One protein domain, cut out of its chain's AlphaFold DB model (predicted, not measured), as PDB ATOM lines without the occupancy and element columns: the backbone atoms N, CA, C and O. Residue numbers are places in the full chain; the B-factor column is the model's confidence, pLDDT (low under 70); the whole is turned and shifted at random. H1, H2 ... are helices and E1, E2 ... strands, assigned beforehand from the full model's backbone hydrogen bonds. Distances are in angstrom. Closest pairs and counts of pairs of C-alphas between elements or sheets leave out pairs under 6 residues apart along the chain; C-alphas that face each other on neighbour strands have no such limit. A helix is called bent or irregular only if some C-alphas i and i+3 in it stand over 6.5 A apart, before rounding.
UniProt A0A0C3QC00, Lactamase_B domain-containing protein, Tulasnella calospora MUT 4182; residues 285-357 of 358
ATOM      1  N   ALA A 285     188.994 136.762 176.744       58.25
ATOM      2  CA  ALA A 285     188.721 135.402 177.237       58.25
ATOM      3  C   ALA A 285     187.240 134.955 177.188       58.25
ATOM      4  O   ALA A 285     186.934 133.802 177.472       58.25
ATOM      5  N   SER A 286     186.315 135.857 176.856       57.25
ATOM      6  CA  SER A 286     184.865 135.651 176.899       57.25
ATOM      7  C   SER A 286     184.240 135.214 175.569       57.25
ATOM      8  O   SER A 286     183.027 135.334 175.420       57.25
ATOM      9  N   ALA A 287     185.025 134.794 174.576       61.62
ATOM     10  CA  ALA A 287     184.507 134.537 173.237       61.62
ATOM     11  C   ALA A 287     184.732 133.094 172.763       61.62
ATOM     12  O   ALA A 287     185.824 132.550 172.875       61.62
ATOM     13  N   ASP A 288     183.691 132.509 172.165       64.25
ATOM     14  CA  ASP A 288     183.591 131.079 171.818       64.25
ATOM     15  C   ASP A 288     184.559 130.587 170.721       64.25
ATOM     16  O   ASP A 288     184.548 129.408 170.368       64.25
ATOM     17  N   ARG A 289     185.353 131.475 170.110       69.38
ATOM     18  CA  ARG A 289     186.258 131.146 168.994       69.38
ATOM     19  C   ARG A 289     187.605 131.845 169.144       69.38
ATOM     20  O   ARG A 289     187.741 132.803 169.893       69.38
ATOM     21  N   ASP A 290     188.588 131.402 168.388       78.69
ATOM     22  CA  ASP A 290     189.876 132.080 168.267       78.69
ATOM     23  C   ASP A 290     189.801 133.120 167.124       78.69
ATOM     24  O   ASP A 290     189.318 132.769 166.050       78.69
ATOM     25  N   GLY A 291     190.202 134.381 167.349       86.44
ATOM     26  CA  GLY A 291     190.146 135.493 166.367       86.44
ATOM     27  C   GLY A 291     189.190 136.657 166.701       86.44
ATOM     28  O   GLY A 291     188.494 136.639 167.708       86.44
ATOM     29  N   TRP A 292     189.128 137.688 165.857       90.88
ATOM     30  CA  TRP A 292     188.429 138.959 166.102       90.88
ATOM     31  C   TRP A 292     187.245 139.174 165.153       90.88
ATOM     32  O   TRP A 292     187.346 138.875 163.967       90.88
ATOM     33  N   THR A 293     186.129 139.730 165.634       90.31
ATOM     34  CA  THR A 293     185.091 140.277 164.737       90.31
ATOM     35  C   THR A 293     185.417 141.720 164.353       90.31
ATOM     36  O   THR A 293     186.118 142.420 165.088       90.31
ATOM     37  N   ILE A 294     184.844 142.210 163.249       91.06
ATOM     38  CA  ILE A 294     184.969 143.622 162.838       91.06
ATOM     39  C   ILE A 294     184.531 144.561 163.969       91.06
ATOM     40  O   ILE A 294     185.218 145.531 164.265       91.06
ATOM     41  N   GLU A 295     183.418 144.256 164.637       90.00
ATOM     42  CA  GLU A 295     182.896 145.063 165.747       90.00
ATOM     43  C   GLU A 295     183.872 145.131 166.929       90.00
ATOM     44  O   GLU A 295     184.043 146.195 167.522       90.00
ATOM     45  N   GLN A 296     184.553 144.024 167.245       91.06
ATOM     46  CA  GLN A 296     185.571 143.990 168.297       91.06
ATOM     47  C   GLN A 296     186.790 144.833 167.920       91.06
ATOM     48  O   GLN A 296     187.267 145.609 168.745       91.06
ATOM     49  N   VAL A 297     187.259 144.733 166.671       93.50
ATOM     50  CA  VAL A 297     188.363 145.568 166.179       93.50
ATOM     51  C   VAL A 297     187.976 147.047 166.221       93.50
ATOM     52  O   VAL A 297     188.732 147.855 166.751       93.50
ATOM     53  N   VAL A 298     186.777 147.411 165.748       94.00
ATOM     54  CA  VAL A 298     186.269 148.792 165.815       94.00
ATOM     55  C   VAL A 298     186.232 149.297 167.254       94.00
ATOM     56  O   VAL A 298     186.698 150.402 167.512       94.00
ATOM     57  N   ALA A 299     185.731 148.496 168.198       93.19
ATOM     58  CA  ALA A 299     185.625 148.900 169.596       93.19
ATOM     59  C   ALA A 299     186.985 149.217 170.241       93.19
ATOM     60  O   ALA A 299     187.049 150.074 171.120       93.19
ATOM     61  N   VAL A 300     188.062 148.557 169.800       94.00
ATOM     62  CA  VAL A 300     189.431 148.836 170.259       94.00
ATOM     63  C   VAL A 300     190.019 150.040 169.520       94.00
ATOM     64  O   VAL A 300     190.442 151.013 170.141       94.00
ATOM     65  N   VAL A 301     190.001 150.000 168.189       94.69
ATOM     66  CA  VAL A 301     190.673 150.964 167.305       94.69
ATOM     67  C   VAL A 301     190.000 152.350 167.319       94.69
ATOM     68  O   VAL A 301     190.656 153.372 167.125       94.69
ATOM     69  N   TYR A 302     188.693 152.412 167.591       93.69
ATOM     70  CA  TYR A 302     187.902 153.650 167.635       93.69
ATOM     71  C   TYR A 302     187.407 154.005 169.048       93.69
ATOM     72  O   TYR A 302     186.509 154.836 169.187       93.69
ATOM     73  N   ALA A 303     188.001 153.430 170.102       93.56
ATOM     74  CA  ALA A 303     187.580 153.630 171.496       93.56
ATOM     75  C   ALA A 303     187.506 155.110 171.926       93.56
ATOM     76  O   ALA A 303     186.664 155.481 172.742       93.56
ATOM     77  N   SER A 304     188.369 155.969 171.372       92.69
ATOM     78  CA  SER A 304     188.416 157.410 171.665       92.69
ATOM     79  C   SER A 304     187.417 158.255 170.865       92.69
ATOM     80  O   SER A 304     187.351 159.467 171.066       92.69
ATOM     81  N   TYR A 305     186.662 157.655 169.939       90.50
ATOM     82  CA  TYR A 305     185.721 158.352 169.063       90.50
ATOM     83  C   TYR A 305     184.261 158.071 169.453       90.50
ATOM     84  O   TYR A 305     183.956 157.000 169.981       90.50
ATOM     85  N   PRO A 306     183.320 158.988 169.148       90.75
ATOM     86  CA  PRO A 306     181.898 158.767 169.404       90.75
ATOM     87  C   PRO A 306     181.368 157.496 168.725       90.75
ATOM     88  O   PRO A 306     181.628 157.262 167.546       90.75
ATOM     89  N   GLN A 307     180.539 156.717 169.423       90.31
ATOM     90  CA  GLN A 307     179.946 155.491 168.863       90.31
ATOM     91  C   GLN A 307     179.100 155.731 167.604       90.31
ATOM     92  O   GLN A 307     178.936 154.827 166.789       90.31
ATOM     93  N   SER A 308     178.615 156.959 167.391       87.25
ATOM     94  CA  SER A 308     177.882 157.334 166.179       87.25
ATOM     95  C   SER A 308     178.684 157.135 164.888       87.25
ATOM     96  O   SER A 308     178.073 156.966 163.837       87.25
ATOM     97  N   ILE A 309     180.023 157.117 164.940       84.38
ATOM     98  CA  ILE A 309     180.864 156.869 163.756       84.38
ATOM     99  C   ILE A 309     181.289 155.403 163.605       84.38
ATOM    100  O   ILE A 309     181.887 155.043 162.593       84.38
ATOM    101  N   TRP A 310     180.995 154.542 164.584       90.00
ATOM    102  CA  TRP A 310     181.512 153.169 164.612       90.00
ATOM    103  C   TRP A 310     180.969 152.309 163.472       90.00
ATOM    104  O   TRP A 310     181.680 151.457 162.948       90.00
ATOM    105  N   GLN A 311     179.738 152.563 163.024       85.00
ATOM    106  CA  GLN A 311     179.185 151.866 161.863       85.00
ATOM    107  C   GLN A 311     180.003 152.152 160.594       85.00
ATOM    108  O   GLN A 311     180.364 151.221 159.879       85.00
ATOM    109  N   ALA A 312     180.344 153.420 160.339       81.69
ATOM    110  CA  ALA A 312     181.186 153.810 159.206       81.69
ATOM    111  C   ALA A 312     182.624 153.285 159.362       81.69
ATOM    112  O   ALA A 312     183.223 152.795 158.404       81.69
ATOM    113  N   ALA A 313     183.155 153.313 160.587       87.56
ATOM    114  CA  ALA A 313     184.448 152.726 160.918       87.56
ATOM    115  C   ALA A 313     184.507 151.218 160.617       87.56
ATOM    116  O   ALA A 313     185.524 150.741 160.118       87.56
ATOM    117  N   GLY A 314     183.417 150.481 160.853       90.06
ATOM    118  CA  GLY A 314     183.314 149.055 160.536       90.06
ATOM    119  C   GLY A 314     183.530 148.747 159.056       90.06
ATOM    120  O   GLY A 314     184.229 147.788 158.742       90.06
ATOM    121  N   TYR A 315     183.020 149.588 158.150       86.25
ATOM    122  CA  TYR A 315     183.301 149.452 156.715       86.25
ATOM    123  C   TYR A 315     184.788 149.655 156.405       86.25
ATOM    124  O   TYR A 315     185.380 148.846 155.697       86.25
ATOM    125  N   SER A 316     185.408 150.691 156.978       87.81
ATOM    126  CA  SER A 316     186.848 150.945 156.815       87.81
ATOM    127  C   SER A 316     187.689 149.761 157.311       87.81
ATOM    128  O   SER A 316     188.539 149.250 156.581       87.81
ATOM    129  N   VAL A 317     187.396 149.250 158.513       92.75
ATOM    130  CA  VAL A 317     188.064 148.070 159.086       92.75
ATOM    131  C   VAL A 317     187.880 146.837 158.197       92.75
ATOM    132  O   VAL A 317     188.850 146.127 157.949       92.75
ATOM    133  N   ALA A 318     186.677 146.603 157.664       91.19
ATOM    134  CA  ALA A 318     186.416 145.483 156.758       91.19
ATOM    135  C   ALA A 318     187.320 145.518 155.515       91.19
ATOM    136  O   ALA A 318     187.855 144.488 155.115       91.19
ATOM    137  N   MET A 319     187.517 146.698 154.923       90.69
ATOM    138  CA  MET A 319     188.366 146.856 153.739       90.69
ATOM    139  C   MET A 319     189.852 146.638 154.044       90.69
ATOM    140  O   MET A 319     190.551 146.020 153.243       90.69
ATOM    141  N   HIS A 320     190.332 147.074 155.214       94.38
ATOM    142  CA  HIS A 320     191.682 146.738 155.679       94.38
ATOM    143  C   HIS A 320     191.865 145.229 155.856       94.38
ATOM    144  O   HIS A 320     192.858 144.671 155.403       94.38
ATOM    145  N   LEU A 321     190.893 144.554 156.471       93.19
ATOM    146  CA  LEU A 321     190.944 143.108 156.685       93.19
ATOM    147  C   LEU A 321     190.930 142.322 155.367       93.19
ATOM    148  O   LEU A 321     191.704 141.382 155.218       93.19
ATOM    149  N   LEU A 322     190.121 142.739 154.386       90.81
ATOM    150  CA  LEU A 322     190.126 142.151 153.040       90.81
ATOM    151  C   LEU A 322     191.465 142.352 152.324       90.81
ATOM    152  O   LEU A 322     191.966 141.419 151.704       90.81
ATOM    153  N   LYS A 323     192.064 143.546 152.427       92.31
ATOM    154  CA  LYS A 323     193.410 143.798 151.895       92.31
ATOM    155  C   LYS A 323     194.436 142.858 152.538       92.31
ATOM    156  O   LYS A 323     195.184 142.206 151.820       92.31
ATOM    157  N   LEU A 324     194.428 142.731 153.867       94.31
ATOM    158  CA  LEU A 324     195.334 141.833 154.591       94.31
ATOM    159  C   LEU A 324     195.111 140.351 154.240       94.31
ATOM    160  O   LEU A 324     196.079 139.604 154.145       94.31
ATOM    161  N   GLU A 325     193.867 139.919 154.014       91.69
ATOM    162  CA  GLU A 325     193.547 138.564 153.526       91.69
ATOM    163  C   GLU A 325     194.106 138.323 152.124       91.69
ATOM    164  O   GLU A 325     194.744 137.297 151.893       91.69
ATOM    165  N   ASN A 326     193.952 139.284 151.209       88.19
ATOM    166  CA  ASN A 326     194.526 139.201 149.863       88.19
ATOM    167  C   ASN A 326     196.066 139.168 149.880       88.19
ATOM    168  O   ASN A 326     196.675 138.532 149.023       88.19
ATOM    169  N   GLU A 327     196.695 139.811 150.866       89.94
ATOM    170  CA  GLU A 327     198.142 139.752 151.118       89.94
ATOM    171  C   GLU A 327     198.585 138.472 151.852       89.94
ATOM    172  O   GLU A 327     199.776 138.283 152.094       89.94
ATOM    173  N   GLY A 328     197.650 137.599 152.248       90.31
ATOM    174  CA  GLY A 328     197.929 136.384 153.019       90.31
ATOM    175  C   GLY A 328     198.285 136.627 154.490       90.31
ATOM    176  O   GLY A 328     198.701 135.698 155.176       90.31
ATOM    177  N   ARG A 329     198.117 137.857 154.985       92.81
ATOM    178  CA  ARG A 329     198.475 138.307 156.344       92.81
ATOM    179  C   ARG A 329     197.309 138.219 157.329       92.81
ATOM    180  O   ARG A 329     197.498 138.370 158.531       92.81
ATOM    181  N   ALA A 330     196.099 137.956 156.843       91.94
ATOM    182  CA  ALA A 330     194.950 137.640 157.677       91.94
ATOM    183  C   ALA A 330     194.177 136.438 157.123       91.94
ATOM    184  O   ALA A 330     194.100 136.238 155.914       91.94
ATOM    185  N   GLU A 331     193.576 135.651 158.011       90.50
ATOM    186  CA  GLU A 331     192.689 134.546 157.651       90.50
ATOM    187  C   GLU A 331     191.284 134.796 158.193       90.50
ATOM    188  O   GLU A 331     191.109 135.272 159.319       90.50
ATOM    189  N   ARG A 332     190.279 134.451 157.386       88.25
ATOM    190  CA  ARG A 332     188.867 134.602 157.719       88.25
ATOM    191  C   ARG A 332     188.166 133.246 157.840       88.25
ATOM    192  O   ARG A 332     188.032 132.525 156.853       88.25
ATOM    193  N   ASP A 333     187.597 132.967 159.010       84.25
ATOM    194  CA  ASP A 333     186.637 131.873 159.224       84.25
ATOM    195  C   ASP A 333     185.206 132.376 158.949       84.25
ATOM    196  O   ASP A 333     184.634 133.145 159.732       84.25
ATOM    197  N   LYS A 334     184.641 131.974 157.802       72.75
ATOM    198  CA  LYS A 334     183.314 132.405 157.328       72.75
ATOM    199  C   LYS A 334     182.204 131.624 158.030       72.75
ATOM    200  O   LYS A 334     182.096 130.405 157.882       72.75
ATOM    201  N   LYS A 335     181.281 132.317 158.704       58.19
ATOM    202  CA  LYS A 335     180.013 131.704 159.134       58.19
ATOM    203  C   LYS A 335     179.003 131.724 157.983       58.19
ATOM    204  O   LYS A 335     178.276 132.695 157.829       58.19
ATOM    205  N   SER A 336     178.885 130.598 157.271       46.44
ATOM    206  CA  SER A 336     177.822 130.275 156.291       46.44
ATOM    207  C   SER A 336     177.701 131.203 155.067       46.44
ATOM    208  O   SER A 336     177.839 132.419 155.141       46.44
ATOM    209  N   GLU A 337     177.424 130.617 153.901       42.44
ATOM    210  CA  GLU A 337     177.181 131.368 152.666       42.44
ATOM    211  C   GLU A 337     175.987 132.323 152.840       42.44
ATOM    212  O   GLU A 337     174.847 131.884 152.968       42.44
ATOM    213  N   GLY A 338     176.243 133.637 152.837       43.41
ATOM    214  CA  GLY A 338     175.197 134.648 152.636       43.41
ATOM    215  C   GLY A 338     174.832 135.564 153.808       43.41
ATOM    216  O   GLY A 338     173.833 136.266 153.687       43.41
ATOM    217  N   MET A 339     175.605 135.630 154.899       42.12
ATOM    218  CA  MET A 339     175.376 136.622 155.966       42.12
ATOM    219  C   MET A 339     176.520 137.645 156.039       42.12
ATOM    220  O   MET A 339     177.667 137.322 155.754       42.12
ATOM    221  N   GLU A 340     176.184 138.904 156.336       56.81
ATOM    222  CA  GLU A 340     177.087 140.066 156.319       56.81
ATOM    223  C   GLU A 340     178.453 139.792 156.989       56.81
ATOM    224  O   GLU A 340     178.505 139.206 158.074       56.81
ATOM    225  N   MET A 341     179.547 140.316 156.403       64.69
ATOM    226  CA  MET A 341     180.941 140.195 156.894       64.69
ATOM    227  C   MET A 341     181.138 140.523 158.385       64.69
ATOM    228  O   MET A 341     182.159 140.177 158.971       64.69
ATOM    229  N   LYS A 342     180.178 141.200 159.024       64.31
ATOM    230  CA  LYS A 342     180.215 141.577 160.443       64.31
ATOM    231  C   LYS A 342     180.430 140.388 161.385       64.31
ATOM    232  O   LYS A 342     181.014 140.571 162.450       64.31
ATOM    233  N   THR A 343     179.970 139.192 161.004       71.31
ATOM    234  CA  THR A 343     180.080 137.981 161.841       71.31
ATOM    235  C   THR A 343     181.299 137.113 161.537       71.31
ATOM    236  O   THR A 343     181.536 136.139 162.255       71.31
ATOM    237  N   ASP A 344     182.071 137.473 160.506       83.38
ATOM    238  CA  ASP A 344     183.306 136.786 160.147       83.38
ATOM    239  C   ASP A 344     184.341 136.925 161.272       83.38
ATOM    240  O   ASP A 344     184.453 137.975 161.917       83.38
ATOM    241  N   ILE A 345     185.100 135.853 161.503       87.81
ATOM    242  CA  ILE A 345     186.182 135.831 162.489       87.81
ATOM    243  C   ILE A 345     187.517 135.952 161.763       87.81
ATOM    244  O   ILE A 345     187.814 135.156 160.876       87.81
ATOM    245  N   TRP A 346     188.317 136.932 162.173       90.88
ATOM    246  CA  TRP A 346     189.584 137.297 161.552       90.88
ATOM    247  C   TRP A 346     190.763 136.951 162.449       90.88
ATOM    248  O   TRP A 346     190.757 137.252 163.646       90.88
ATOM    249  N   LYS A 347     191.793 136.344 161.870       90.25
ATOM    250  CA  LYS A 347     193.034 135.986 162.556       90.25
ATOM    251  C   LYS A 347     194.226 136.598 161.850       90.25
ATOM    252  O   LYS A 347     194.238 136.658 160.624       90.25
ATOM    253  N   TRP A 348     195.221 137.013 162.624       91.12
ATOM    254  CA  TRP A 348     196.526 137.366 162.080       91.12
ATOM    255  C   TRP A 348     197.252 136.114 161.586       91.12
ATOM    256  O   TRP A 348     197.212 135.080 162.254       91.12
ATOM    257  N   VAL A 349     197.922 136.225 160.441       86.88
ATOM    258  CA  VAL A 349     198.848 135.214 159.923       86.88
ATOM    259  C   VAL A 349     200.236 135.837 159.940       86.88
ATOM    260  O   VAL A 349     200.479 136.855 159.291       86.88
ATOM    261  N   SER A 350     201.147 135.249 160.712       75.31
ATOM    262  CA  SER A 350     202.492 135.802 160.876       75.31
ATOM    263  C   SER A 350     203.315 135.681 159.589       75.31
ATOM    264  O   SER A 350     203.132 134.752 158.804       75.31
ATOM    265  N   GLU A 351     204.290 136.574 159.380       67.88
ATOM    266  CA  GLU A 351     205.170 136.531 158.195       67.88
ATOM    267  C   GLU A 351     205.895 135.180 158.035       67.88
ATOM    268  O   GLU A 351     206.098 134.710 156.915       67.88
ATOM    269  N   ALA A 352     206.225 134.509 159.145       61.06
ATOM    270  CA  ALA A 352     206.829 133.176 159.137       61.06
ATOM    271  C   ALA A 352     205.894 132.098 158.550       61.06
ATOM    272  O   ALA A 352     206.359 131.152 157.911       61.06
ATOM    273  N   GLU A 353     204.583 132.246 158.733       62.03
ATOM    274  CA  GLU A 353     203.573 131.327 158.202       62.03
ATOM    275  C   GLU A 353     203.263 131.614 156.729       62.03
ATOM    276  O   GLU A 353     203.009 130.676 155.973       62.03
ATOM    277  N   VAL A 354     203.362 132.874 156.288       60.25
ATOM    278  CA  VAL A 354     203.186 133.260 154.876       60.25
ATOM    279  C   VAL A 354     204.268 132.635 153.991       60.25
ATOM    280  O   VAL A 354     203.947 132.021 152.976       60.25
ATOM    281  N   VAL A 355     205.540 132.698 154.407       58.62
ATOM    282  CA  VAL A 355     206.674 132.117 153.655       58.62
ATOM    283  C   VAL A 355     206.602 130.586 153.581       58.62
ATOM    284  O   VAL A 355     207.122 129.994 152.646       58.62
ATOM    285  N   SER A 356     205.933 129.929 154.533       50.75
ATOM    286  CA  SER A 356     205.766 128.465 154.534       50.75
ATOM    287  C   SER A 356     204.674 127.942 153.585       50.75
ATOM    288  O   SER A 356     204.590 126.733 153.365       50.75
ATOM    289  N   LYS A 357     203.824 128.834 153.054       51.47
ATOM    290  CA  LYS A 357     202.686 128.508 152.175       51.47
ATOM    291  C   LYS A 357     202.951 128.787 150.684       51.47
ATOM    292  O   LYS A 357     202.101 128.434 149.865       51.47
TER     293      LYS A 357
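Overview. This is residues 285 to 357 of the 358 residues of the protein "Lactamase_B domain-containing protein" of Tulasnella calospora MUT 4182 (UniProt A0A0C3QC00). One long helix, H2, has a short helix, H1, crossing its residues 310 to 318, and an antiparallel two-stranded hairpin, E1 and E2, packs near its later residues 320 to 325. A small helix, H3, follows the hairpin and lies at one end of the longest axis, away from the other two helices. The printed part has 73 residues, with three named helices and two named strands in the order H1, H2, E1, E2, H3, and is mostly helix. It is only just compact, close to loose, with a radius of gyration of the C-alphas of 13.2 A, and its outline is elongated, 42 by 26 by 26 A.

Arrangement. After residues 285 to 293 comes H1, residues 294 to 301. A tight link of 5 residues joins it to H2, residues 307 to 326. H1 and H2 touch, H2 with residues 310 to 318 alone; the closest C-alphas, of Val 298 and Gly 314, are 6.1 A apart. Their lines stand at 72 degrees, only just about perpendicular. H2 has a kink of 33 degrees near residue 314 and is irregular: C-alphas 308 and 311 are 7.1 A apart. A tight link of 3 residues leads to E1, residues 330 to 333. The closest C-alphas of H2 and E1, Leu 324 and Ala 330, are 5.2 A apart. E1 forms a hairpin with E2, residues 345 to 348, antiparallel at 153 degrees; N 331 and O 347 are 2.9 A apart and N 345 and O 333 3.3 A, both within hydrogen-bond range. The closest C-alphas of H1 and E2, Ile 294 and Ile 345, are 7.9 A apart. A tight link of 2 residues leads to H3, residues 351 to 355, which is apart from H1, H2 and E1. Every O i to N i+4 pair is within hydrogen-bond range in H1 and H3, and 13 of 16 are in H2.

Along the chain. H1 begins at C-alpha 294, (184.969, 143.622, 162.838), and is 10.3 A long. H2 runs 29.0 A, from C-alpha 307 at (179.946, 155.491, 168.863) to C-alpha 326. E1 is 10.2 A long and E2 10.5 A. H3, 6.5 A long, ends at C-alpha 355, (206.674, 132.117, 153.655).

Size, cuts and confidence. The two C-alphas farthest apart, of Ser 308 and Ser 356, are 41.8 A apart. The printed part has no cut. The link from E1 to E2, 11 residues, is long. The mean pLDDT of the printed part is 80.2; residues 285 to 289, 335 to 342 and 351 to 357 are under 70.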